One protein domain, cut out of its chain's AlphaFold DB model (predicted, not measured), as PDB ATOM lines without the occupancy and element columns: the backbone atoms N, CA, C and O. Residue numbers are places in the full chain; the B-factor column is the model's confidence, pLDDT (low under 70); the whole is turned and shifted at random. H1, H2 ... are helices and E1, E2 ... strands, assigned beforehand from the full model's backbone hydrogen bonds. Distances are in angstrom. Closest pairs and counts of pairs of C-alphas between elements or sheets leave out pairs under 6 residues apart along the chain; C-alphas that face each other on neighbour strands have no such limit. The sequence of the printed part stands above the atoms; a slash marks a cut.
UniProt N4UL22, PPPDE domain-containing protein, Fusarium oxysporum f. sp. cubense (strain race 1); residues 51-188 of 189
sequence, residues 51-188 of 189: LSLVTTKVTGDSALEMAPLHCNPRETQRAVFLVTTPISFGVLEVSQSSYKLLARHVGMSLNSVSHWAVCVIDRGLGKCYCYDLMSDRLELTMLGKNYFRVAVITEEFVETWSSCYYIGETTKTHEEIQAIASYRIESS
ATOM      1  N   LEU A  51     -40.436  38.481 -10.311       95.94
ATOM      2  CA  LEU A  51     -41.250  37.501 -11.040       95.94
ATOM      3  C   LEU A  51     -40.566  37.035 -12.335       95.94
ATOM      4  O   LEU A  51     -40.675  35.865 -12.712       95.94
ATOM      5  N   SER A  52     -39.812  37.921 -12.987       95.19
ATOM      6  CA  SER A  52     -38.967  37.578 -14.127       95.19
ATOM      7  C   SER A  52     -37.857  36.611 -13.716       95.19
ATOM      8  O   SER A  52     -37.652  35.612 -14.402       95.19
ATOM      9  N   LEU A  53     -37.192  36.837 -12.576       94.94
ATOM     10  CA  LEU A  53     -36.189  35.908 -12.040       94.94
ATOM     11  C   LEU A  53     -36.780  34.502 -11.866       94.94
ATOM     12  O   LEU A  53     -36.217  33.530 -12.370       94.94
ATOM     13  N   VAL A  54     -37.956  34.390 -11.243       94.75
ATOM     14  CA  VAL A  54     -38.663  33.105 -11.098       94.75
ATOM     15  C   VAL A  54     -38.974  32.486 -12.462       94.75
ATOM     16  O   VAL A  54     -38.714  31.303 -12.666       94.75
ATOM     17  N   THR A  55     -39.470  33.282 -13.413       93.88
ATOM     18  CA  THR A  55     -39.806  32.816 -14.769       93.88
ATOM     19  C   THR A  55     -38.599  32.199 -15.474       93.88
ATOM     20  O   THR A  55     -38.723  31.141 -16.084       93.88
ATOM     21  N   THR A  56     -37.411  32.800 -15.342       92.38
ATOM     22  CA  THR A  56     -36.179  32.258 -15.953       92.38
ATOM     23  C   THR A  56     -35.729  30.926 -15.360       92.38
ATOM     24  O   THR A  56     -34.988  30.189 -16.008       92.38
ATOM     25  N   LYS A  57     -36.167  30.602 -14.138       92.19
ATOM     26  CA  LYS A  57     -35.853  29.339 -13.466       92.19
ATOM     27  C   LYS A  57     -36.812  28.215 -13.834       92.19
ATOM     28  O   LYS A  57     -36.501  27.071 -13.514       92.19
ATOM     29  N   VAL A  58     -37.961  28.509 -14.449       91.88
ATOM     30  CA  VAL A  58     -38.977  27.495 -14.755       91.88
ATOM     31  C   VAL A  58     -38.411  26.466 -15.734       91.88
ATOM     32  O   VAL A  58     -37.852  26.798 -16.775       91.88
ATOM     33  N   THR A  59     -38.564  25.196 -15.378       87.25
ATOM     34  CA  THR A  59     -38.073  24.034 -16.115       87.25
ATOM     35  C   THR A  59     -39.216  23.087 -16.459       87.25
ATOM     36  O   THR A  59     -40.159  22.938 -15.682       87.25
ATOM     37  N   GLY A  60     -39.071  22.367 -17.570       80.31
ATOM     38  CA  GLY A  60     -40.017  21.340 -18.005       80.31
ATOM     39  C   GLY A  60     -41.179  21.879 -18.841       80.31
ATOM     40  O   GLY A  60     -41.405  23.083 -18.940       80.31
ATOM     41  N   ASP A  61     -41.919  20.956 -19.449       80.50
ATOM     42  CA  ASP A  61     -42.945  21.277 -20.450       80.50
ATOM     43  C   ASP A  61     -44.188  21.955 -19.853       80.50
ATOM     44  O   ASP A  61     -44.921  22.644 -20.563       80.50
ATOM     45  N   SER A  62     -44.403  21.838 -18.534       75.62
ATOM     46  CA  SER A  62     -45.519  22.492 -17.839       75.62
ATOM     47  C   SER A  62     -45.420  24.021 -17.835       75.62
ATOM     48  O   SER A  62     -46.414  24.698 -17.579       75.62
ATOM     49  N   ALA A  63     -44.263  24.588 -18.201       78.25
ATOM     50  CA  ALA A  63     -44.109  26.021 -18.438       78.25
ATOM     51  C   ALA A  63     -45.079  26.560 -19.508       78.25
ATOM     52  O   ALA A  63     -45.470  27.723 -19.444       78.25
ATOM     53  N   LEU A  64     -45.482  25.726 -20.475       82.06
ATOM     54  CA  LEU A  64     -46.386  26.112 -21.564       82.06
ATOM     55  C   LEU A  64     -47.827  26.362 -21.095       82.06
ATOM     56  O   LEU A  64     -48.557  27.119 -21.729       82.06
ATOM     57  N   GLU A  65     -48.237  25.732 -19.993       84.25
ATOM     58  CA  GLU A  65     -49.579  25.866 -19.413       84.25
ATOM     59  C   GLU A  65     -49.660  27.002 -18.381       84.25
ATOM     60  O   GLU A  65     -50.740  27.342 -17.894       84.25
ATOM     61  N   MET A  66     -48.515  27.586 -18.026       89.25
ATOM     62  CA  MET A  66     -48.409  28.590 -16.981       89.25
ATOM     63  C   MET A  66     -48.867  29.961 -17.482       89.25
ATOM     64  O   MET A  66     -48.352  30.498 -18.466       89.25
ATOM     65  N   ALA A  67     -49.792  30.587 -16.750       88.44
ATOM     66  CA  ALA A  67     -50.124  31.987 -16.982       88.44
ATOM     67  C   ALA A  67     -48.909  32.882 -16.660       88.44
ATOM     68  O   ALA A  67     -48.262  32.661 -15.628       88.44
ATOM     69  N   PRO A  68     -48.618  33.918 -17.472       89.44
ATOM     70  CA  PRO A  68     -47.453  34.774 -17.275       89.44
ATOM     71  C   PRO A  68     -47.313  35.286 -15.835       89.44
ATOM     72  O   PRO A  68     -48.281  35.730 -15.207       89.44
ATOM     73  N   LEU A  69     -46.091  35.243 -15.307       92.25
ATOM     74  CA  LEU A  69     -45.765  35.824 -14.009       92.25
ATOM     75  C   LEU A  69     -45.497  37.320 -14.177       92.25
ATOM     76  O   LEU A  69     -44.358  37.768 -14.272       92.25
ATOM     77  N   HIS A  70     -46.575  38.094 -14.212       93.62
ATOM     78  CA  HIS A  70     -46.522  39.550 -14.177       93.62
ATOM     79  C   HIS A  70     -47.243  40.086 -12.953       93.62
ATOM     80  O   HIS A  70     -48.241  39.520 -12.503       93.62
ATOM     81  N   CYS A  71     -46.731  41.200 -12.436       93.81
ATOM     82  CA  CYS A  71     -47.314  41.862 -11.292       93.81
ATOM     83  C   CYS A  71     -48.712  42.374 -11.650       93.81
ATOM     84  O   CYS A  71     -48.867  43.306 -12.440       93.81
ATOM     85  N   ASN A  72     -49.723  41.791 -11.024       91.88
ATOM     86  CA  ASN A  72     -51.102  42.236 -11.074       91.88
ATOM     87  C   ASN A  72     -51.619  42.356  -9.632       91.88
ATOM     88  O   ASN A  72     -51.992  41.353  -9.027       91.88
ATOM     89  N   PRO A  73     -51.688  43.575  -9.071       86.81
ATOM     90  CA  PRO A  73     -52.141  43.801  -7.696       86.81
ATOM     91  C   PRO A  73     -53.577  43.352  -7.393       86.81
ATOM     92  O   PRO A  73     -53.965  43.304  -6.228       86.81
ATOM     93  N   ARG A  74     -54.379  43.054  -8.421       85.88
ATOM     94  CA  ARG A  74     -55.746  42.528  -8.282       85.88
ATOM     95  C   ARG A  74     -55.819  41.015  -8.359       85.88
ATOM     96  O   ARG A  74     -56.897  40.457  -8.163       85.88
ATOM     97  N   GLU A  75     -54.717  40.374  -8.717       88.75
ATOM     98  CA  GLU A  75     -54.698  38.940  -8.888       88.75
ATOM     99  C   GLU A  75     -54.886  38.253  -7.540       88.75
ATOM    100  O   GLU A  75     -54.268  38.602  -6.537       88.75
ATOM    101  N   THR A  76     -55.773  37.268  -7.535       88.38
ATOM    102  CA  THR A  76     -56.032  36.430  -6.359       88.38
ATOM    103  C   THR A  76     -55.449  35.032  -6.533       88.38
ATOM    104  O   THR A  76     -55.291  34.311  -5.546       88.38
ATOM    105  N   GLN A  77     -55.107  34.662  -7.771       91.69
ATOM    106  CA  GLN A  77     -54.451  33.411  -8.113       91.69
ATOM    107  C   GLN A  77     -52.928  33.510  -7.993       91.69
ATOM    108  O   GLN A  77     -52.274  34.447  -8.453       91.69
ATOM    109  N   ARG A  78     -52.350  32.489  -7.376       94.31
ATOM    110  CA  ARG A  78     -50.922  32.372  -7.112       94.31
ATOM    111  C   ARG A  78     -50.399  31.137  -7.813       94.31
ATOM    112  O   ARG A  78     -50.968  30.057  -7.639       94.31
ATOM    113  N   ALA A  79     -49.292  31.293  -8.525       95.62
ATOM    114  CA  ALA A  79     -48.647  30.175  -9.187       95.62
ATOM    115  C   ALA A  79     -47.985  29.276  -8.147       95.62
ATOM    116  O   ALA A  79     -47.366  29.755  -7.193       95.62
ATOM    117  N   VAL A  80     -48.107  27.972  -8.339       95.75
ATOM    118  CA  VAL A  80     -47.532  26.960  -7.466       95.75
ATOM    119  C   VAL A  80     -46.448  26.218  -8.230       95.75
ATOM    120  O   VAL A  80     -46.674  25.698  -9.324       95.75
ATOM    121  N   PHE A  81     -45.272  26.148  -7.619       94.94
ATOM    122  CA  PHE A  81     -44.106  25.473  -8.158       94.94
ATOM    123  C   PHE A  81     -43.633  24.382  -7.216       94.94
ATOM    124  O   PHE A  81     -43.654  24.542  -5.996       94.94
ATOM    125  N   LEU A  82     -43.156  23.289  -7.795       92.81
ATOM    126  CA  LEU A  82     -42.338  22.305  -7.115       92.81
ATOM    127  C   LEU A  82     -40.879  22.603  -7.445       92.81
ATOM    128  O   LEU A  82     -40.452  22.464  -8.595       92.81
ATOM    129  N   VAL A  83     -40.125  23.037  -6.443       91.19
ATOM    130  CA  VAL A  83     -38.723  23.412  -6.606       91.19
ATOM    131  C   VAL A  83     -37.825  22.380  -5.954       91.19
ATOM    132  O   VAL A  83     -38.186  21.764  -4.946       91.19
ATOM    133  N   THR A  84     -36.639  22.213  -6.525       86.88
ATOM    134  CA  THR A  84     -35.554  21.505  -5.855       86.88
ATOM    135  C   THR A  84     -34.458  22.486  -5.486       86.88
ATOM    136  O   THR A  84     -34.142  23.391  -6.263       86.88
ATOM    137  N   THR A  85     -33.874  22.305  -4.307       79.69
ATOM    138  CA  THR A  85     -32.697  23.051  -3.860       79.69
ATOM    139  C   THR A  85     -31.575  22.083  -3.486       79.69
ATOM    140  O   THR A  85     -31.842  20.981  -2.991       79.69
ATOM    141  N   PRO A  86     -30.303  22.439  -3.727       71.75
ATOM    142  CA  PRO A  86     -29.177  21.653  -3.251       71.75
ATOM    143  C   PRO A  86     -29.228  21.480  -1.732       71.75
ATOM    144  O   PRO A  86     -29.506  22.432  -0.999       71.75
ATOM    145  N   ILE A  87     -28.901  20.278  -1.255       67.94
ATOM    146  CA  ILE A  87     -28.775  20.030   0.181       67.94
ATOM    147  C   ILE A  87     -27.581  20.819   0.716       67.94
ATOM    148  O   ILE A  87     -26.428  20.531   0.389       67.94
ATOM    149  N   SER A  88     -27.855  21.791   1.585       60.28
ATOM    150  CA  SER A  88     -26.820  22.429   2.393       60.28
ATOM    151  C   SER A  88     -26.607  21.611   3.662       60.28
ATOM    152  O   SER A  88     -27.431  21.623   4.578       60.28
ATOM    153  N   PHE A  89     -25.508  20.860   3.709       58.06
ATOM    154  CA  PHE A  89     -25.121  20.147   4.920       58.06
ATOM    155  C   PHE A  89     -24.687  21.163   5.975       58.06
ATOM    156  O   PHE A  89     -23.743  21.925   5.770       58.06
ATOM    157  N   GLY A  90     -25.366  21.162   7.122       53.44
ATOM    158  CA  GLY A  90     -24.865  21.863   8.298       53.44
ATOM    159  C   GLY A  90     -23.506  21.305   8.737       53.44
ATOM    160  O   GLY A  90     -23.066  20.251   8.286       53.44
ATOM    161  N   VAL A  91     -22.861  21.981   9.689       50.78
ATOM    162  CA  VAL A  91     -21.508  21.648  10.193       50.78
ATOM    163  C   VAL A  91     -21.408  20.228  10.797       50.78
ATOM    164  O   VAL A  91     -20.321  19.729  11.066       50.78
ATOM    165  N   LEU A  92     -22.537  19.549  11.011       52.41
ATOM    166  CA  LEU A  92     -22.604  18.224  11.618       52.41
ATOM    167  C   LEU A  92     -22.374  17.106  10.585       52.41
ATOM    168  O   LEU A  92     -23.221  16.834   9.729       52.41
ATOM    169  N   GLU A  93     -21.267  16.385  10.761       52.06
ATOM    170  CA  GLU A  93     -20.785  15.262   9.935       52.06
ATOM    171  C   GLU A  93     -21.797  14.098   9.802       52.06
ATOM    172  O   GLU A  93     -21.819  13.365   8.806       52.06
ATOM    173  N   VAL A  94     -22.695  13.962  10.787       54.75
ATOM    174  CA  VAL A  94     -23.762  12.946  10.822       54.75
ATOM    175  C   VAL A  94     -24.776  13.153   9.694       54.75
ATOM    176  O   VAL A  94     -25.193  12.184   9.063       54.75
ATOM    177  N   SER A  95     -25.133  14.407   9.390       61.62
ATOM    178  CA  SER A  95     -26.078  14.711   8.309       61.62
ATOM    179  C   SER A  95     -25.507  14.259   6.962       61.62
ATOM    180  O   SER A  95     -26.128  13.481   6.239       61.62
ATOM    181  N   GLN A  96     -24.255  14.622   6.679       64.38
ATOM    182  CA  GLN A  96     -23.570  14.257   5.445       64.38
ATOM    183  C   GLN A  96     -23.410  12.735   5.287       64.38
ATOM    184  O   GLN A  96     -23.548  12.209   4.182       64.38
ATOM    185  N   SER A  97     -23.137  12.015   6.377       65.31
ATOM    186  CA  SER A  97     -22.964  10.556   6.356       65.31
ATOM    187  C   SER A  97     -24.266   9.816   6.035       65.31
ATOM    188  O   SER A  97     -24.260   8.899   5.210       65.31
ATOM    189  N   SER A  98     -25.394  10.257   6.599       65.69
ATOM    190  CA  SER A  98     -26.722   9.702   6.304       65.69
ATOM    191  C   SER A  98     -27.124   9.909   4.843       65.69
ATOM    192  O   SER A  98     -27.560   8.971   4.175       65.69
ATOM    193  N   TYR A  99     -26.898  11.107   4.296       66.06
ATOM    194  CA  TYR A  99     -27.185  11.376   2.886       66.06
ATOM    195  C   TYR A  99     -26.221  10.656   1.931       66.06
ATOM    196  O   TYR A  99     -26.647  10.221   0.865       66.06
ATOM    197  N   LYS A 100     -24.951  10.437   2.310       69.75
ATOM    198  CA  LYS A 100     -24.020   9.576   1.549       69.75
ATOM    199  C   LYS A 100     -24.501   8.126   1.486       69.75
ATOM    200  O   LYS A 100     -24.354   7.491   0.442       69.75
ATOM    201  N   LEU A 101     -25.060   7.601   2.578       68.31
ATOM    202  CA  LEU A 101     -25.644   6.258   2.611       68.31
ATOM    203  C   LEU A 101     -26.881   6.162   1.716       68.31
ATOM    204  O   LEU A 101     -26.966   5.232   0.918       68.31
ATOM    205  N   LEU A 102     -27.785   7.144   1.790       66.31
ATOM    206  CA  LEU A 102     -28.948   7.230   0.902       66.31
ATOM    207  C   LEU A 102     -28.520   7.294  -0.566       66.31
ATOM    208  O   LEU A 102     -28.947   6.457  -1.353       66.31
ATOM    209  N   ALA A 103     -27.620   8.216  -0.911       67.06
ATOM    210  CA  ALA A 103     -27.097   8.381  -2.263       67.06
ATOM    211  C   ALA A 103     -26.495   7.069  -2.800       67.06
ATOM    212  O   ALA A 103     -26.850   6.627  -3.889       67.06
ATOM    213  N   ARG A 104     -25.671   6.373  -1.999       73.38
ATOM    214  CA  ARG A 104     -25.137   5.046  -2.349       73.38
ATOM    215  C   ARG A 104     -26.226   3.996  -2.555       73.38
ATOM    216  O   ARG A 104     -26.113   3.205  -3.484       73.38
ATOM    217  N   HIS A 105     -27.251   3.977  -1.704       70.50
ATOM    218  CA  HIS A 105     -28.339   3.004  -1.790       70.50
ATOM    219  C   HIS A 105     -29.159   3.162  -3.077       70.50
ATOM    220  O   HIS A 105     -29.504   2.164  -3.701       70.50
ATOM    221  N   VAL A 106     -29.408   4.401  -3.508       68.06
ATOM    222  CA  VAL A 106     -30.118   4.688  -4.764       68.06
ATOM    223  C   VAL A 106     -29.191   4.798  -5.984       68.06
ATOM    224  O   VAL A 106     -29.648   5.128  -7.074       68.06
ATOM    225  N   GLY A 107     -27.888   4.532  -5.829       68.50
ATOM    226  CA  GLY A 107     -26.904   4.624  -6.914       68.50
ATOM    227  C   GLY A 107     -26.684   6.044  -7.452       68.50
ATOM    228  O   GLY A 107     -26.209   6.210  -8.573       68.50
ATOM    229  N   MET A 108     -27.029   7.070  -6.675       65.50
ATOM    230  CA  MET A 108     -26.919   8.478  -7.057       65.50
ATOM    231  C   MET A 108     -25.695   9.135  -6.412       65.50
ATOM    232  O   MET A 108     -25.186   8.698  -5.379       65.50
ATOM    233  N   SER A 109     -25.212  10.222  -7.016       63.44
ATOM    234  CA  SER A 109     -24.200  11.065  -6.373       63.44
ATOM    235  C   SER A 109     -24.843  11.893  -5.257       63.44
ATOM    236  O   SER A 109     -26.022  12.234  -5.336       63.44
ATOM    237  N   LEU A 110     -24.074  12.267  -4.230       62.00
ATOM    238  CA  LEU A 110     -24.567  13.148  -3.161       62.00
ATOM    239  C   LEU A 110     -25.064  14.498  -3.712       62.00
ATOM    240  O   LEU A 110     -26.024  15.054  -3.196       62.00
ATOM    241  N   ASN A 111     -24.455  14.971  -4.804       60.03
ATOM    242  CA  ASN A 111     -24.840  16.198  -5.510       60.03
ATOM    243  C   ASN A 111     -26.173  16.067  -6.264       60.03
ATOM    244  O   ASN A 111     -26.702  17.060  -6.747       60.03
ATOM    245  N   SER A 112     -26.690  14.847  -6.409       58.47
ATOM    246  CA  SER A 112     -27.962  14.559  -7.070       58.47
ATOM    247  C   SER A 112     -29.122  14.439  -6.078       58.47
ATOM    248  O   SER A 112     -30.255  14.225  -6.501       58.47
ATOM    249  N   VAL A 113     -28.851  14.535  -4.773       63.59
ATOM    250  CA  VAL A 113     -29.887  14.558  -3.741       63.59
ATOM    251  C   VAL A 113     -30.213  16.020  -3.433       63.59
ATOM    252  O   VAL A 113     -29.327  16.799  -3.084       63.59
ATOM    253  N   SER A 114     -31.487  16.381  -3.564       66.75
ATOM    254  CA  SER A 114     -31.991  17.745  -3.372       66.75
ATOM    255  C   SER A 114     -33.107  17.762  -2.334       66.75
ATOM    256  O   SER A 114     -33.846  16.780  -2.205       66.75
ATOM    257  N   HIS A 115     -33.269  18.879  -1.625       75.75
ATOM    258  CA  HIS A 115     -34.509  19.156  -0.902       75.75
ATOM    259  C   HIS A 115     -35.603  19.508  -1.903       75.75
ATOM    260  O   HIS A 115     -35.336  20.101  -2.948       75.75
ATOM    261  N   TRP A 116     -36.831  19.119  -1.578       82.56
ATOM    262  CA  TRP A 116     -38.010  19.412  -2.383       82.56
ATOM    263  C   TRP A 116     -38.880  20.371  -1.598       82.56
ATOM    264  O   TRP A 116     -39.133  20.149  -0.414       82.56
ATOM    265  N   ALA A 117     -39.366  21.409  -2.262       87.31
ATOM    266  CA  ALA A 117     -40.259  22.361  -1.638       87.31
ATOM    267  C   ALA A 117     -41.370  22.793  -2.589       87.31
ATOM    268  O   ALA A 117     -41.198  22.839  -3.806       87.31
ATOM    269  N   VAL A 118     -42.519  23.128  -2.011       91.94
ATOM    270  CA  VAL A 118     -43.611  23.774  -2.735       91.94
ATOM    271  C   VAL A 118     -43.476  25.276  -2.551       91.94
ATOM    272  O   VAL A 118     -43.502  25.773  -1.430       91.94
ATOM    273  N   CYS A 119     -43.352  26.014  -3.643       94.56
ATOM    274  CA  CYS A 119     -43.290  27.467  -3.641       94.56
ATOM    275  C   CYS A 119     -44.588  28.048  -4.188       94.56
ATOM    276  O   CYS A 119     -45.030  27.685  -5.273       94.56
ATOM    277  N   VAL A 120     -45.189  28.974  -3.446       96.25
ATOM    278  CA  VAL A 120     -46.375  29.721  -3.866       96.25
ATOM    279  C   VAL A 120     -45.955  31.154  -4.171       96.25
ATOM    280  O   VAL A 120     -45.496  31.883  -3.284       96.25
ATOM    281  N   ILE A 121     -46.101  31.534  -5.437       96.31
ATOM    282  CA  ILE A 121     -45.675  32.813  -5.995       96.31
ATOM    283  C   ILE A 121     -46.896  33.697  -6.212       96.31
ATOM    284  O   ILE A 121     -47.745  33.434  -7.065       96.31
ATOM    285  N   ASP A 122     -46.986  34.751  -5.408       94.50
ATOM    286  CA  ASP A 122     -48.056  35.736  -5.492       94.50
ATOM    287  C   ASP A 122     -47.803  36.694  -6.671       94.50
ATOM    288  O   ASP A 122     -46.702  37.225  -6.817       94.50
ATOM    289  N   ARG A 123     -48.796  36.933  -7.530       93.19
ATOM    290  CA  ARG A 123     -48.674  37.907  -8.630       93.19
ATOM    291  C   ARG A 123     -48.972  39.339  -8.182       93.19
ATOM    292  O   ARG A 123     -48.704  40.272  -8.923       93.19
ATOM    293  N   GLY A 124     -49.504  39.547  -6.986       91.62
ATOM    294  CA  GLY A 124     -49.652  40.856  -6.371       91.62
ATOM    295  C   GLY A 124     -48.364  41.353  -5.710       91.62
ATOM    296  O   GLY A 124     -47.263  40.851  -5.945       91.62
ATOM    297  N   LEU A 125     -48.523  42.343  -4.830       90.06
ATOM    298  CA  LEU A 125     -47.440  42.938  -4.030       90.06
ATOM    299  C   LEU A 125     -47.179  42.174  -2.713       90.06
ATOM    300  O   LEU A 125     -46.464  42.649  -1.834       90.06
ATOM    301  N   GLY A 126     -47.803  41.004  -2.551       89.19
ATOM    302  CA  GLY A 126     -47.657  40.155  -1.374       89.19
ATOM    303  C   GLY A 126     -46.325  39.404  -1.329       89.19
ATOM    304  O   GLY A 126     -45.567  39.339  -2.298       89.19
ATOM    305  N   LYS A 127     -46.047  38.781  -0.182       93.56
ATOM    306  CA  LYS A 127     -44.893  37.889  -0.026       93.56
ATOM    307  C   LYS A 127     -45.154  36.548  -0.706       93.56
ATOM    308  O   LYS A 127     -46.276  36.053  -0.729       93.56
ATOM    309  N   CYS A 128     -44.084  35.948  -1.210       95.88
ATOM    310  CA  CYS A 128     -44.089  34.576  -1.699       95.88
ATOM    311  C   CYS A 128     -43.570  33.643  -0.607       95.88
ATOM    312  O   CYS A 128     -42.689  34.029   0.165       95.88
ATOM    313  N   TYR A 129     -44.086  32.419  -0.561       94.75
ATOM    314  CA  TYR A 129     -43.762  31.470   0.502       94.75
ATOM    315  C   TYR A 129     -43.331  30.127  -0.060       94.75
ATOM    316  O   TYR A 129     -43.898  29.623  -1.027       94.75
ATOM    317  N   CYS A 130     -42.329  29.549   0.583       91.50
ATOM    318  CA  CYS A 130     -41.797  28.229   0.325       91.50
ATOM    319  C   CYS A 130     -42.154  27.313   1.491       91.50
ATOM    320  O   CYS A 130     -41.986  27.690   2.651       91.50
ATOM    321  N   TYR A 131     -42.609  26.113   1.163       87.94
ATOM    322  CA  TYR A 131     -43.022  25.073   2.086       87.94
ATOM    323  C   TYR A 131     -42.137  23.849   1.862       87.94
ATOM    324  O   TYR A 131     -42.246  23.181   0.833       87.94
ATOM    325  N   ASP A 132     -41.232  23.590   2.800       79.94
ATOM    326  CA  ASP A 132     -40.292  22.471   2.713       79.94
ATOM    327  C   ASP A 132     -41.033  21.139   2.903       79.94
ATOM    328  O   ASP A 132     -41.814  20.983   3.847       79.94
ATOM    329  N   LEU A 133     -40.791  20.183   2.006       71.62
ATOM    330  CA  LEU A 133     -41.388  18.849   2.062       71.62
ATOM    331  C   LEU A 133     -40.492  17.828   2.780       71.62
ATOM    332  O   LEU A 133     -40.957  16.728   3.077       71.62
ATOM    333  N   MET A 134     -39.227  18.157   3.063       62.66
ATOM    334  CA  MET A 134     -38.241  17.231   3.629       62.66
ATOM    335  C   MET A 134     -37.670  17.774   4.952       62.66
ATOM    336  O   MET A 134     -36.819  18.658   4.964       62.66
ATOM    337  N   SER A 135     -38.081  17.209   6.098       53.16
ATOM    338  CA  SER A 135     -37.456  17.524   7.396       53.16
ATOM    339  C   SER A 135     -36.195  16.683   7.609       53.16
ATOM    340  O   SER A 135     -36.257  15.483   7.854       53.16
ATOM    341  N   ASP A 136     -35.039  17.333   7.549       52.53
ATOM    342  CA  ASP A 136     -33.702  16.737   7.663       52.53
ATOM    343  C   ASP A 136     -33.077  16.808   9.070       52.53
ATOM    344  O   ASP A 136     -31.957  16.342   9.291       52.53
ATOM    345  N   ARG A 137     -33.781  17.372  10.062       52.09
ATOM    346  CA  ARG A 137     -33.270  17.432  11.439       52.09
ATOM    347  C   ARG A 137     -33.679  16.193  12.215       52.09
ATOM    348  O   ARG A 137     -34.762  16.154  12.793       52.09
ATOM    349  N   LEU A 138     -32.750  15.240  12.289       50.38
ATOM    350  CA  LEU A 138     -32.857  14.023  13.097       50.38
ATOM    351  C   LEU A 138     -33.348  14.315  14.529       50.38
ATOM    352  O   LEU A 138     -34.200  13.601  15.037       50.38
ATOM    353  N   GLU A 139     -32.882  15.407  15.147       48.03
ATOM    354  CA  GLU A 139     -33.289  15.845  16.494       48.03
ATOM    355  C   GLU A 139     -34.798  16.126  16.619       48.03
ATOM    356  O   GLU A 139     -35.397  15.825  17.647       48.03
ATOM    357  N   LEU A 140     -35.439  16.666  15.575       47.81
ATOM    358  CA  LEU A 140     -36.874  16.986  15.573       47.81
ATOM    359  C   LEU A 140     -37.727  15.764  15.218       47.81
ATOM    360  O   LEU A 140     -38.791  15.563  15.806       47.81
ATOM    361  N   THR A 141     -37.225  14.912  14.324       48.22
ATOM    362  CA  THR A 141     -37.839  13.618  13.997       48.22
ATOM    363  C   THR A 141     -37.804  12.672  15.203       48.22
ATOM    364  O   THR A 141     -38.788  11.993  15.478       48.22
ATOM    365  N   MET A 142     -36.717  12.685  15.984       43.78
ATOM    366  CA  MET A 142     -36.595  11.938  17.246       43.78
ATOM    367  C   MET A 142     -37.512  12.469  18.356       43.78
ATOM    368  O   MET A 142     -37.892  11.709  19.243       43.78
ATOM    369  N   LEU A 143     -37.912  13.743  18.296       49.44
ATOM    370  CA  LEU A 143     -38.909  14.338  19.192       49.44
ATOM    371  C   LEU A 143     -40.361  14.117  18.721       49.44
ATOM    372  O   LEU A 143     -41.278  14.650  19.342       49.44
ATOM    373  N   GLY A 144     -40.582  13.365  17.633       45.00
ATOM    374  CA  GLY A 144     -41.915  13.062  17.095       45.00
ATOM    375  C   GLY A 144     -42.658  14.272  16.522       45.00
ATOM    376  O   GLY A 144     -43.860  14.203  16.284       45.00
ATOM    377  N   LYS A 145     -41.969  15.398  16.312       48.03
ATOM    378  CA  LYS A 145     -42.586  16.656  15.890       48.03
ATOM    379  C   LYS A 145     -42.209  16.966  14.448       48.03
ATOM    380  O   LYS A 145     -41.184  17.587  14.172       48.03
ATOM    381  N   ASN A 146     -43.069  16.543  13.526       51.25
ATOM    382  CA  ASN A 146     -43.013  16.988  12.139       51.25
ATOM    383  C   ASN A 146     -43.582  18.407  12.056       51.25
ATOM    384  O   ASN A 146     -44.787  18.605  12.183       51.25
ATOM    385  N   TYR A 147     -42.713  19.397  11.864       54.81
ATOM    386  CA  TYR A 147     -43.129  20.774  11.617       54.81
ATOM    387  C   TYR A 147     -43.076  21.079  10.127       54.81
ATOM    388  O   TYR A 147     -42.068  20.830   9.465       54.81
ATOM    389  N   PHE A 148     -44.152  21.672   9.621       62.97
ATOM    390  CA  PHE A 148     -44.206  22.245   8.285       62.97
ATOM    391  C   PHE A 148     -43.315  23.496   8.256       62.97
ATOM    392  O   PHE A 148     -43.664  24.521   8.847       62.97
ATOM    393  N   ARG A 149     -42.125  23.413   7.646       74.50
ATOM    394  CA  ARG A 149     -41.207  24.562   7.591       74.50
ATOM    395  C   ARG A 149     -41.661  25.510   6.493       74.50
ATOM    396  O   ARG A 149     -41.839  25.102   5.346       74.50
ATOM    397  N   VAL A 150     -41.809  26.778   6.857       84.94
ATOM    398  CA  VAL A 150     -42.189  27.843   5.933       84.94
ATOM    399  C   VAL A 150     -41.101  28.905   5.919       84.94
ATOM    400  O   VAL A 150     -40.677  29.368   6.976       84.94
ATOM    401  N   ALA A 151     -40.684  29.314   4.725       86.62
ATOM    402  CA  ALA A 151     -39.793  30.444   4.514       86.62
ATOM    403  C   ALA A 151     -40.410  31.444   3.531       86.62
ATOM    404  O   ALA A 151     -41.145  31.063   2.620       86.62
ATOM    405  N   VAL A 152     -40.098  32.728   3.702       92.50
ATOM    406  CA  VAL A 152     -40.373  33.734   2.670       92.50
ATOM    407  C   VAL A 152     -39.363  33.543   1.545       92.50
ATOM    408  O   VAL A 152     -38.176  33.362   1.805       92.50
ATOM    409  N   ILE A 153     -39.834  33.583   0.303       93.56
ATOM    410  CA  ILE A 153     -38.980  33.464  -0.878       93.56
ATOM    411  C   ILE A 153     -38.334  34.820  -1.147       93.56
ATOM    412  O   ILE A 153     -39.035  35.805  -1.387       93.56
ATOM    413  N   THR A 154     -37.005  34.848  -1.114       93.06
ATOM    414  CA  THR A 154     -36.177  35.989  -1.518       93.06
ATOM    415  C   THR A 154     -35.518  35.714  -2.868       93.06
ATOM    416  O   THR A 154     -35.549  34.582  -3.354       93.06
ATOM    417  N   GLU A 155     -34.919  36.733  -3.481       93.38
ATOM    418  CA  GLU A 155     -34.175  36.580  -4.739       93.38
ATOM    419  C   GLU A 155     -33.005  35.608  -4.577       93.38
ATOM    420  O   GLU A 155     -32.872  34.670  -5.362       93.38
ATOM    421  N   GLU A 156     -32.244  35.738  -3.489       90.06
ATOM    422  CA  GLU A 156     -31.117  34.853  -3.182       90.06
ATOM    423  C   GLU A 156     -31.584  33.405  -3.022       90.06
ATOM    424  O   GLU A 156     -30.903  32.472  -3.439       90.06
ATOM    425  N   PHE A 157     -32.776  33.192  -2.452       89.62
ATOM    426  CA  PHE A 157     -33.341  31.853  -2.350       89.62
ATOM    427  C   PHE A 157     -33.694  31.277  -3.727       89.62
ATOM    428  O   PHE A 157     -33.375  30.118  -3.989       89.62
ATOM    429  N   VAL A 158     -34.293  32.068  -4.623       92.69
ATOM    430  CA  VAL A 158     -34.611  31.640  -6.000       92.69
ATOM    431  C   VAL A 158     -33.348  31.264  -6.777       92.69
ATOM    432  O   VAL A 158     -33.354  30.310  -7.561       92.69
ATOM    433  N   GLU A 159     -32.235  31.958  -6.548       90.56
ATOM    434  CA  GLU A 159     -30.961  31.624  -7.187       90.56
ATOM    435  C   GLU A 159     -30.482  30.211  -6.849       90.56
ATOM    436  O   GLU A 159     -29.949  29.530  -7.732       90.56
ATOM    437  N   THR A 160     -30.744  29.743  -5.622       86.88
ATOM    438  CA  THR A 160     -30.375  28.390  -5.172       86.88
ATOM    439  C   THR A 160     -31.186  27.274  -5.823       86.88
ATOM    440  O   THR A 160     -30.826  26.108  -5.676       86.88
ATOM    441  N   TRP A 161     -32.271  27.582  -6.537       90.25
ATOM    442  CA  TRP A 161     -33.117  26.553  -7.136       90.25
ATOM    443  C   TRP A 161     -32.380  25.827  -8.261       90.25
ATOM    444  O   TRP A 161     -31.916  26.450  -9.224       90.25
ATOM    445  N   SER A 162     -32.306  24.500  -8.142       85.75
ATOM    446  CA  SER A 162     -31.742  23.599  -9.151       85.75
ATOM    447  C   SER A 162     -32.764  23.196 -10.214       85.75
ATOM    448  O   SER A 162     -32.396  22.988 -11.366       85.75
ATOM    449  N   SER A 163     -34.045  23.117  -9.855       88.06
ATOM    450  CA  SER A 163     -35.156  22.939 -10.797       88.06
ATOM    451  C   SER A 163     -36.415  23.619 -10.270       88.06
ATOM    452  O   SER A 163     -36.590  23.717  -9.054       88.06
ATOM    453  N   CYS A 164     -37.309  24.039 -11.161       92.31
ATOM    454  CA  CYS A 164     -38.553  24.720 -10.807       92.31
ATOM    455  C   CYS A 164     -39.668  24.281 -11.759       92.31
ATOM    456  O   CYS A 164     -39.752  24.749 -12.891       92.31
ATOM    457  N   TYR A 165     -40.516  23.360 -11.318       93.00
ATOM    458  CA  TYR A 165     -41.610  22.834 -12.128       93.00
ATOM    459  C   TYR A 165     -42.907  23.532 -11.757       93.00
ATOM    460  O   TYR A 165     -43.315  23.502 -10.596       93.00
ATOM    461  N   TYR A 166     -43.577  24.138 -12.732       94.75
ATOM    462  CA  TYR A 166     -44.936  24.631 -12.536       94.75
ATOM    463  C   TYR A 166     -45.885  23.445 -12.328       94.75
ATOM    464  O   TYR A 166     -45.837  22.481 -13.097       94.75
ATOM    465  N   ILE A 167     -46.717  23.505 -11.283       93.19
ATOM    466  CA  ILE A 167     -47.654  22.427 -10.921       93.19
ATOM    467  C   ILE A 167     -49.112  22.887 -10.799       93.19
ATOM    468  O   ILE A 167     -49.987  22.058 -10.556       93.19
ATOM    469  N   GLY A 168     -49.394  24.183 -10.968       94.12
ATOM    470  CA  GLY A 168     -50.757  24.715 -11.016       94.12
ATOM    471  C   GLY A 168     -50.922  26.066 -10.327       94.12
ATOM    472  O   GLY A 168     -49.956  26.754 -10.014       94.12
ATOM    473  N   GLU A 169     -52.173  26.425 -10.060       94.62
ATOM    474  CA  GLU A 169     -52.564  27.686  -9.424       94.62
ATOM    475  C   GLU A 169     -53.302  27.431  -8.106       94.62
ATOM    476  O   GLU A 169     -53.965  26.407  -7.919       94.62
ATOM    477  N   THR A 170     -53.240  28.394  -7.191       94.50
ATOM    478  CA  THR A 170     -54.023  28.380  -5.954       94.50
ATOM    479  C   THR A 170     -54.595  29.752  -5.641       94.50
ATOM    480  O   THR A 170     -53.942  30.775  -5.821       94.50
ATOM    481  N   THR A 171     -55.818  29.784  -5.117       94.50
ATOM    482  CA  THR A 171     -56.410  30.992  -4.523       94.50
ATOM    483  C   THR A 171     -56.167  31.078  -3.019       94.50
ATOM    484  O   THR A 171     -56.418  32.124  -2.420       94.50
ATOM    485  N   LYS A 172     -55.661  30.000  -2.402       93.69
ATOM    486  CA  LYS A 172     -55.434  29.941  -0.957       93.69
ATOM    487  C   LYS A 172     -54.343  30.917  -0.540       93.69
ATOM    488  O   LYS A 172     -53.307  31.043  -1.196       93.69
ATOM    489  N   THR A 173     -54.598  31.589   0.568       93.12
ATOM    490  CA  THR A 173     -53.656  32.450   1.279       93.12
ATOM    491  C   THR A 173     -52.633  31.618   2.048       93.12
ATOM    492  O   THR A 173     -52.793  30.409   2.239       93.12
ATOM    493  N   HIS A 174     -51.561  32.270   2.491       92.62
ATOM    494  CA  HIS A 174     -50.539  31.631   3.311       92.62
ATOM    495  C   HIS A 174     -51.136  31.049   4.603       92.62
ATOM    496  O   HIS A 174     -50.866  29.901   4.955       92.62
ATOM    497  N   GLU A 175     -52.009  31.814   5.252       92.25
ATOM    498  CA  GLU A 175     -52.675  31.464   6.502       92.25
ATOM    499  C   GLU A 175     -53.577  30.236   6.326       92.25
ATOM    500  O   GLU A 175     -53.547  29.316   7.142       92.25
ATOM    501  N   GLU A 176     -54.333  30.166   5.225       92.56
ATOM    502  CA  GLU A 176     -55.162  28.999   4.906       92.56
ATOM    503  C   GLU A 176     -54.321  27.748   4.636       92.56
ATOM    504  O   GLU A 176     -54.686  26.651   5.067       92.56
ATOM    505  N   ILE A 177     -53.195  27.890   3.931       90.81
ATOM    506  CA  ILE A 177     -52.283  26.770   3.665       90.81
ATOM    507  C   ILE A 177     -51.686  26.256   4.979       90.81
ATOM    508  O   ILE A 177     -51.672  25.043   5.206       90.81
ATOM    509  N   GLN A 178     -51.249  27.151   5.870       87.31
ATOM    510  CA  GLN A 178     -50.748  26.766   7.190       87.31
ATOM    511  C   GLN A 178     -51.821  26.090   8.043       87.31
ATOM    512  O   GLN A 178     -51.535  25.071   8.664       87.31
ATOM    513  N   ALA A 179     -53.059  26.589   8.035       87.50
ATOM    514  CA  ALA A 179     -54.157  25.968   8.772       87.50
ATOM    515  C   ALA A 179     -54.431  24.529   8.296       87.50
ATOM    516  O   ALA A 179     -54.601  23.625   9.117       87.50
ATOM    517  N   ILE A 180     -54.408  24.291   6.978       85.69
ATOM    518  CA  ILE A 180     -54.555  22.942   6.403       85.69
ATOM    519  C   ILE A 180     -53.395  22.037   6.829       85.69
ATOM    520  O   ILE A 180     -53.621  20.878   7.183       85.69
ATOM    521  N   ALA A 181     -52.162  22.549   6.782       78.06
ATOM    522  CA  ALA A 181     -50.981  21.792   7.180       78.06
ATOM    523  C   ALA A 181     -51.044  21.394   8.664       78.06
ATOM    524  O   ALA A 181     -50.871  20.219   8.982       78.06
ATOM    525  N   SER A 182     -51.370  22.338   9.553       76.31
ATOM    526  CA  SER A 182     -51.502  22.093  10.994       76.31
ATOM    527  C   SER A 182     -52.579  21.053  11.305       76.31
ATOM    528  O   SER A 182     -52.301  20.088  12.010       76.31
ATOM    529  N   TYR A 183     -53.767  21.171  10.699       74.81
ATOM    530  CA  TYR A 183     -54.849  20.196  10.885       74.81
ATOM    531  C   TYR A 183     -54.441  18.774  10.472       74.81
ATOM    532  O   TYR A 183     -54.759  17.797  11.155       74.81
ATOM    533  N   ARG A 184     -53.716  18.636   9.353       69.25
ATOM    534  CA  ARG A 184     -53.240  17.326   8.884       69.25
ATOM    535  C   ARG A 184     -52.159  16.738   9.779       69.25
ATOM    536  O   ARG A 184     -52.150  15.524   9.959       69.25
ATOM    537  N   ILE A 185     -51.273  17.568  10.329       66.50
ATOM    538  CA  ILE A 185     -50.255  17.116  11.286       66.50
ATOM    539  C   ILE A 185     -50.937  16.612  12.560       66.50
ATOM    540  O   ILE A 185     -50.640  15.506  12.989       66.50
ATOM    541  N   GLU A 186     -51.895  17.362  13.108       60.38
ATOM    542  CA  GLU A 186     -52.645  16.970  14.310       60.38
ATOM    543  C   GLU A 186     -53.488  15.705  14.107       60.38
ATOM    544  O   GLU A 186     -53.588  14.892  15.016       60.38
ATOM    545  N   SER A 187     -54.055  15.506  12.914       58.50
ATOM    546  CA  SER A 187     -54.853  14.311  12.588       58.50
ATOM    547  C   SER A 187     -54.015  13.058  12.293       58.50
ATOM    548  O   SER A 187     -54.578  11.977  12.135       58.50
ATOM    549  N   SER A 188     -52.694  13.204  12.135       52.66
ATOM    550  CA  SER A 188     -51.765  12.103  11.827       52.66
ATOM    551  C   SER A 188     -51.005  11.594  13.062       52.66
ATOM    552  O   SER A 188     -50.151  10.717  12.921       52.66
TER     553      SER A 188
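Overview. This is residues 51 to 188 of the 189 residues of the protein "PPPDE domain-containing protein" of Fusarium oxysporum f. sp. cubense (strain race 1) (UniProt N4UL22). A strongly twisted sheet of five antiparallel strands runs through the domain, with the short helix H1 over one face, touching H5, and H2 beside the edge strand E5. H3 and H4 lie off the sheet, beyond the end where E1 and E3 end and E2 and E4 begin; residues 139 to 144 stick out there, and H6 grazes the sheet near its first residues. The printed part has 138 residues, in the order H1 H2 E1 H3 E2 E3 H4 E4 H5 E5 H6, and the sheet's order is E4 E3 E2 E1 E5. Its class is mixed, helices and strands; it is compact, with a radius of gyration of the C-alphas of 16.5 A and spans of 47 by 34 by 24 A.

Arrangement. Begin at H1, residues 51 to 57, which is on the sheet at a height of 8.9 A and only just over E1, residues 78 to 86, with 3 of its C-alphas falling on that strand. On the local plane it stands at 46 degrees to E1, slantwise to the strands. H2, residues 61 to 65, only grazes the sheet; the C-alphas of Ser 62 and Tyr 166, the closest of H2 and E5, residues 163 to 170, are 5.7 A apart. E1 and E5 are antiparallel, with N 80 and O 168 2.8 A apart, and E5 bends by 56 degrees at residue 167. H3, residues 93 to 105, is not on the sheet. E2, residues 114 to 122, is antiparallel to E1, with N 81 and O 119 2.8 A apart, and forms a hairpin with E3, residues 129 to 132, where N 131 and O 118 are 2.8 A apart. H4, residues 138 to 142, is not on the sheet and is only just apart from H3, the closest C-alphas being 8.3 A apart. E4, residues 150 to 152, is antiparallel to E3, with N 130 and O 151 2.8 A apart. H5, residues 155 to 159, only grazes the sheet and touches H1; their closest C-alphas, Val 54 and Val 158, are 6.7 A apart. H6, residues 174 to 186, only grazes the sheet with residues 174 to 178; the C-alphas of Tyr 129 and His 174, the closest of E3 and H6, are 7.3 A apart. Every O i to N i+4 pair is within hydrogen-bond range in H1, H3, H4, H5 and H6; H2 has 0 of 1, but 2 of 2 O i to N i+3 pairs.

Along the chain. Find C-alpha 51 at (-41.250, 37.501, -11.040), where H1 begins. E1 starts at C-alpha 78, (-50.922, 32.372, -7.112), and runs 24.5 A; E2 runs 24.2 A, E5 20.2 A and H3 18.6 A. H6 runs 18.4 A to C-alpha 186 at (-52.645, 16.970, 14.310).

Size, cuts and confidence. The C-alphas of Arg 74 and Arg 104, the two farthest apart, are 48.8 A apart. The printed part has no cut, and its long link is H2 to E1. Mean pLDDT of the printed part is 78.8; residues 87 to 103, 106 to 114, 134 to 148 and 184 to 188 are under 70.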